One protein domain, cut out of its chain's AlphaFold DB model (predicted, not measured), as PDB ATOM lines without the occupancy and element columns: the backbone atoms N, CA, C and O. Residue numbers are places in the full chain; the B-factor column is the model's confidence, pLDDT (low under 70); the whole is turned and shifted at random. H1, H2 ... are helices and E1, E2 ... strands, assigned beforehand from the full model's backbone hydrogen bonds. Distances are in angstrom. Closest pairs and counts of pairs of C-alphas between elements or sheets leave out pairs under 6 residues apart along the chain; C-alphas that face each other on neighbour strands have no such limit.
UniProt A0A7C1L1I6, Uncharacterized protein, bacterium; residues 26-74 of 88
ATOM      1  N   ALA A  26     133.975-209.333 238.436       96.94
ATOM      2  CA  ALA A  26     133.599-209.034 239.811       96.94
ATOM      3  C   ALA A  26     132.597-207.883 239.885       96.94
ATOM      4  O   ALA A  26     132.637-206.968 239.065       96.94
ATOM      5  N   ILE A  27     131.694-207.938 240.865       96.56
ATOM      6  CA  ILE A  27     130.788-206.833 241.207       96.56
ATOM      7  C   ILE A  27     130.747-206.641 242.728       96.56
ATOM      8  O   ILE A  27     130.771-207.649 243.446       96.56
ATOM      9  N   PRO A  28     130.629-205.400 243.236       96.69
ATOM     10  CA  PRO A  28     130.449-205.159 244.662       96.69
ATOM     11  C   PRO A  28     129.216-205.893 245.204       96.69
ATOM     12  O   PRO A  28     128.118-205.820 244.644       96.69
ATOM     13  N   MET A  29     129.391-206.626 246.297       94.94
ATOM     14  CA  MET A  29     128.342-207.396 246.953       94.94
ATOM     15  C   MET A  29     128.667-207.611 248.424       94.94
ATOM     16  O   MET A  29     129.745-208.082 248.772       94.94
ATOM     17  N   THR A  30     127.695-207.356 249.298       93.81
ATOM     18  CA  THR A  30     127.868-207.673 250.715       93.81
ATOM     19  C   THR A  30     127.851-209.177 250.954       93.81
ATOM     20  O   THR A  30     127.122-209.921 250.287       93.81
ATOM     21  N   ARG A  31     128.602-209.625 251.963       91.12
ATOM     22  CA  ARG A  31     128.635-211.034 252.377       91.12
ATOM     23  C   ARG A  31     127.227-211.585 252.629       91.12
ATOM     24  O   ARG A  31     126.879-212.646 252.117       91.12
ATOM     25  N   GLY A  32     126.385-210.833 253.343       90.12
ATOM     26  CA  GLY A  32     124.998-211.223 253.594       90.12
ATOM     27  C   GLY A  32     124.176-211.446 252.318       90.12
ATOM     28  O   GLY A  32     123.472-212.448 252.216       90.12
ATOM     29  N   ARG A  33     124.307-210.576 251.301       89.44
ATOM     30  CA  ARG A  33     123.608-210.751 250.012       89.44
ATOM     31  C   ARG A  33     124.087-211.982 249.245       89.44
ATOM     32  O   ARG A  33     123.270-212.647 248.610       89.44
ATOM     33  N   PHE A  34     125.380-212.299 249.313       90.50
ATOM     34  CA  PHE A  34     125.924-213.500 248.683       90.50
ATOM     35  C   PHE A  34     125.327-214.782 249.284       90.50
ATOM     36  O   PHE A  34     124.824-215.625 248.539       90.50
ATOM     37  N   PHE A  35     125.315-214.905 250.615       86.88
ATOM     38  CA  PHE A  35     124.753-216.071 251.310       86.88
ATOM     39  C   PHE A  35     123.227-216.163 251.180       86.88
ATOM     40  O   PHE A  35     122.700-217.255 250.963       86.88
ATOM     41  N   ALA A  36     122.523-215.024 251.166       87.06
ATOM     42  CA  ALA A  36     121.089-214.981 250.870       87.06
ATOM     43  C   ALA A  36     120.768-215.621 249.510       87.06
ATOM     44  O   ALA A  36     119.801-216.368 249.375       87.06
ATOM     45  N   ARG A  37     121.616-215.382 248.497       82.31
ATOM     46  CA  ARG A  37     121.465-215.969 247.157       82.31
ATOM     47  C   ARG A  37     121.663-217.486 247.132       82.31
ATOM     48  O   ARG A  37     121.170-218.139 246.217       82.31
ATOM     49  N   LYS A  38     122.391-218.041 248.105       81.31
ATOM     50  CA  LYS A  38     122.579-219.487 248.277       81.31
ATOM     51  C   LYS A  38     121.487-220.148 249.128       81.31
ATOM     52  O   LYS A  38     121.511-221.363 249.279       81.31
ATOM     53  N   GLY A  39     120.524-219.379 249.644       78.50
ATOM     54  CA  GLY A  39     119.485-219.892 250.541       78.50
ATOM     55  C   GLY A  39     119.993-220.191 251.955       78.50
ATOM     56  O   GLY A  39     119.337-220.918 252.695       78.50
ATOM     57  N   GLU A  40     121.155-219.653 252.331       76.50
ATOM     58  CA  GLU A  40     121.721-219.806 253.672       76.50
ATOM     59  C   GLU A  40     121.160-218.733 254.620       76.50
ATOM     60  O   GLU A  40     120.864-217.610 254.198       76.50
ATOM     61  N   ASN A  41     121.009-219.063 255.911       64.38
ATOM     62  CA  ASN A  41     120.501-218.111 256.899       64.38
ATOM     63  C   ASN A  41     121.515-216.964 257.101       64.38
ATOM     64  O   ASN A  41     122.660-217.175 257.499       64.38
ATOM     65  N   VAL A  42     121.080-215.741 256.793       61.81
ATOM     66  CA  VAL A  42     121.914-214.536 256.605       61.81
ATOM     67  C   VAL A  42     122.361-213.908 257.932       61.81
ATOM     68  O   VAL A  42     123.157-212.968 257.941       61.81
ATOM     69  N   GLU A  43     121.899-214.446 259.061       58.72
ATOM     70  CA  GLU A  43     122.056-213.870 260.403       58.72
ATOM     71  C   GLU A  43     123.514-213.694 260.870       58.72
ATOM     72  O   GLU A  43     123.756-212.988 261.843       58.72
ATOM     73  N   SER A  44     124.503-214.237 260.150       56.78
ATOM     74  CA  SER A  44     125.933-214.107 260.484       56.78
ATOM     75  C   SER A  44     126.779-213.353 259.434       56.78
ATOM     76  O   SER A  44     127.947-213.052 259.663       56.78
ATOM     77  N   GLY A  45     126.218-213.018 258.263       57.78
ATOM     78  CA  GLY A  45     126.984-212.436 257.146       57.78
ATOM     79  C   GLY A  45     127.094-210.906 257.152       57.78
ATOM     80  O   GLY A  45     128.073-210.361 256.648       57.78
ATOM     81  N   GLY A  46     126.104-210.209 257.715       72.19
ATOM     82  CA  GLY A  46     126.101-208.748 257.845       72.19
ATOM     83  C   GLY A  46     126.243-207.952 256.533       72.19
ATOM     84  O   GLY A  46     126.156-208.477 255.418       72.19
ATOM     85  N   ALA A  47     126.468-206.644 256.687       83.62
ATOM     86  CA  ALA A  47     126.719-205.687 255.605       83.62
ATOM     87  C   ALA A  47     128.208-205.598 255.211       83.62
ATOM     88  O   ALA A  47     128.626-204.587 254.656       83.62
ATOM     89  N   GLN A  48     129.007-206.634 255.508       92.50
ATOM     90  CA  GLN A  48     130.445-206.626 255.229       92.50
ATOM     91  C   GLN A  48     130.688-206.402 253.726       92.50
ATOM     92  O   GLN A  48     130.155-207.187 252.927       92.50
ATOM     93  N   PRO A  49     131.441-205.353 253.341       95.62
ATOM     94  CA  PRO A  49     131.704-205.044 251.945       95.62
ATOM     95  C   PRO A  49     132.651-206.076 251.333       95.62
ATOM     96  O   PRO A  49     133.457-206.720 252.011       95.62
ATOM     97  N   GLY A  50     132.495-206.273 250.034       96.25
ATOM     98  CA  GLY A  50     133.255-207.247 249.275       96.25
ATOM     99  C   GLY A  50     132.758-207.351 247.850       96.25
ATOM    100  O   GLY A  50     131.940-206.549 247.400       96.25
ATOM    101  N   TYR A  51     133.238-208.372 247.154       97.62
ATOM    102  CA  TYR A  51     132.944-208.608 245.751       97.62
ATOM    103  C   TYR A  51     132.414-210.026 245.547       97.62
ATOM    104  O   TYR A  51     132.971-210.999 246.060       97.62
ATOM    105  N   LEU A  52     131.347-210.153 244.757       96.75
ATOM    106  CA  LEU A  52     131.016-211.417 244.108       96.75
ATOM    107  C   LEU A  52     131.958-211.574 242.923       96.75
ATOM    108  O   LEU A  52     131.925-210.756 242.006       96.75
ATOM    109  N   VAL A  53     132.733-212.649 242.923       96.81
ATOM    110  CA  VAL A  53     133.715-212.962 241.889       96.81
ATOM    111  C   VAL A  53     133.233-214.155 241.077       96.81
ATOM    112  O   VAL A  53     132.813-215.171 241.630       96.81
ATOM    113  N   LYS A  54     133.310-214.034 239.752       95.56
ATOM    114  CA  LYS A  54     133.061-215.097 238.785       95.56
ATOM    115  C   LYS A  54     134.347-215.445 238.051       95.56
ATOM    116  O   LYS A  54     134.950-214.597 237.391       95.56
ATOM    117  N   TYR A  55     134.725-216.713 238.141       94.38
ATOM    118  CA  TYR A  55     135.883-217.271 237.457       94.38
ATOM    119  C   TYR A  55     135.530-217.748 236.036       94.38
ATOM    120  O   TYR A  55     134.346-217.932 235.727       94.38
ATOM    121  N   PRO A  56     136.535-217.968 235.161       90.94
ATOM    122  CA  PRO A  56     136.311-218.439 233.790       90.94
ATOM    123  C   PRO A  56     135.552-219.768 233.684       90.94
ATOM    124  O   PRO A  56     134.792-219.968 232.744       90.94
ATOM    125  N   ASP A  57     135.718-220.653 234.667       92.00
ATOM    126  CA  ASP A  57     135.002-221.933 234.775       92.00
ATOM    127  C   ASP A  57     133.535-221.780 235.227       92.00
ATOM    128  O   ASP A  57     132.798-222.760 235.317       92.00
ATOM    129  N   GLY A  58     133.093-220.552 235.507       92.62
ATOM    130  CA  GLY A  58     131.758-220.244 236.004       92.62
ATOM    131  C   GLY A  58     131.608-220.365 237.520       92.62
ATOM    132  O   GLY A  58     130.525-220.062 238.027       92.62
ATOM    133  N   TYR A  59     132.658-220.747 238.254       94.56
ATOM    134  CA  TYR A  59     132.623-220.782 239.712       94.56
ATOM    135  C   TYR A  59     132.402-219.379 240.284       94.56
ATOM    136  O   TYR A  59     132.927-218.385 239.778       94.56
ATOM    137  N   LEU A  60     131.606-219.311 241.354       94.62
ATOM    138  CA  LEU A  60     131.243-218.073 242.029       94.62
ATOM    139  C   LEU A  60     131.730-218.089 243.476       94.62
ATOM    140  O   LEU A  60     131.308-218.942 244.264       94.62
ATOM    141  N   SER A  61     132.557-217.112 243.835       95.25
ATOM    142  CA  SER A  61     133.037-216.893 245.200       95.25
ATOM    143  C   SER A  61     132.671-215.499 245.702       95.25
ATOM    144  O   SER A  61     132.285-214.618 244.934       95.25
ATOM    145  N   TRP A  62     132.783-215.310 247.012       96.00
ATOM    146  CA  TRP A  62     132.760-213.992 247.627       96.00
ATOM    147  C   TRP A  62     134.137-213.705 248.219       96.00
ATOM    148  O   TRP A  62     134.696-214.570 248.897       96.00
ATOM    149  N   SER A  63     134.667-212.512 247.961       96.00
ATOM    150  CA  SER A  63     135.927-212.023 248.525       96.00
ATOM    151  C   SER A  63     135.675-210.755 249.342       96.00
ATOM    152  O   SER A  63     134.920-209.901 248.869       96.00
ATOM    153  N   PRO A  64     136.308-210.585 250.517       96.69
ATOM    154  CA  PRO A  64     136.346-209.296 251.207       96.69
ATOM    155  C   PRO A  64     136.899-208.190 250.302       96.69
ATOM    156  O   PRO A  64     137.736-208.469 249.441       96.69
ATOM    157  N   GLU A  65     136.440-206.955 250.515       96.69
ATOM    158  CA  GLU A  65     136.827-205.775 249.725       96.69
ATOM    159  C   GLU A  65     138.338-205.539 249.763       96.69
ATOM    160  O   GLU A  65     138.975-205.592 248.716       96.69
ATOM    161  N   GLU A  66     138.918-205.423 250.962       96.50
ATOM    162  CA  GLU A  66     140.359-205.186 251.150       96.50
ATOM    163  C   GLU A  66     141.217-206.242 250.434       96.50
ATOM    164  O   GLU A  66     142.104-205.913 249.653       96.50
ATOM    165  N   VAL A  67     140.889-207.528 250.605       96.00
ATOM    166  CA  VAL A  67     141.617-208.635 249.959       96.00
ATOM    167  C   VAL A  67     141.483-208.585 248.435       96.00
ATOM    168  O   VAL A  67     142.428-208.903 247.711       96.00
ATOM    169  N   PHE A  68     140.303-208.222 247.929       96.31
ATOM    170  CA  PHE A  68     140.076-208.129 246.492       96.31
ATOM    171  C   PHE A  68     140.880-206.975 245.887       96.31
ATOM    172  O   PHE A  68     141.570-207.179 244.896       96.31
ATOM    173  N   GLU A  69     140.847-205.795 246.500       96.06
ATOM    174  CA  GLU A  69     141.518-204.595 245.988       96.06
ATOM    175  C   GLU A  69     143.048-204.669 246.097       96.06
ATOM    176  O   GLU A  69     143.750-204.146 245.234       96.06
ATOM    177  N   GLU A  70     143.584-205.382 247.091       96.31
ATOM    178  CA  GLU A  70     145.028-205.640 247.199       96.31
ATOM    179  C   GLU A  70     145.552-206.604 246.123       96.31
ATOM    180  O   GLU A  70     146.716-206.530 245.726       96.31
ATOM    181  N   THR A  71     144.714-207.536 245.657       94.06
ATOM    182  CA  THR A  71     145.145-208.640 244.779       94.06
ATOM    183  C   THR A  71     144.672-208.505 243.336       94.06
ATOM    184  O   THR A  71     145.206-209.176 242.448       94.06
ATOM    185  N   CYS A  72     143.684-207.648 243.080       93.88
ATOM    186  CA  CYS A  72     143.030-207.500 241.789       93.88
ATOM    187  C   CYS A  72     143.006-206.034 241.354       93.88
ATOM    188  O   CYS A  72     142.802-205.124 242.149       93.88
ATOM    189  N   ARG A  73     143.145-205.815 240.047       94.25
ATOM    190  CA  ARG A  73     142.919-204.514 239.413       94.25
ATOM    191  C   ARG A  73     141.956-204.660 238.250       94.25
ATOM    192  O   ARG A  73     141.852-205.736 237.657       94.25
ATOM    193  N   GLU A  74     141.322-203.559 237.875       93.62
ATOM    194  CA  GLU A  74     140.617-203.502 236.602       93.62
ATOM    195  C   GLU A  74     141.596-203.711 235.438       93.62
ATOM    196  O   GLU A  74     142.744-203.242 235.441       93.62
TER     197      GLU A  74
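AT A GLANCE: This is residues 26 to 74 of the 88 residues of an uncharacterized protein of bacterium (UniProt A0A7C1L1I6). A small antiparallel sheet, E1 E2 E3 in order, has a short helix over each face: H1 along the strands, H2 standing up from the opposite face. Residues 38 to 49 loop from H1 back to the sheet. The printed part has 49 residues, in order E1, H1, E2, E3, H2, mixed in class; it is compact, radius of gyration of the C-alphas 10.9 A, and flat, 31 by 24 by 12 A.

IN THESE COORDINATES: E1, residues 26 to 28, begins at C-alpha 26 (133.599, -209.034, 239.811). H1 is residues 31 to 37, E2 50 to 54 (13.1 A), E3 60 to 64 (13.7 A). H2, residues 65 to 71, ends at C-alpha 71 (145.145, -208.640, 244.779).

HOW THE PARTS SIT: E2 pairs with E1 (N 27 and O 52, 3.0 A) and, as a hairpin, with E3 (N 51 and O 63, 2.8 A). H1's height over the sheet is 9.5 A, H2's 8.8 A. In both helices every O i to N i+4 pair is within hydrogen-bond range.

THE WHOLE: The printed part has no cut. Link H1 to E2 is long; residues 41 to 45 have pLDDT under 70.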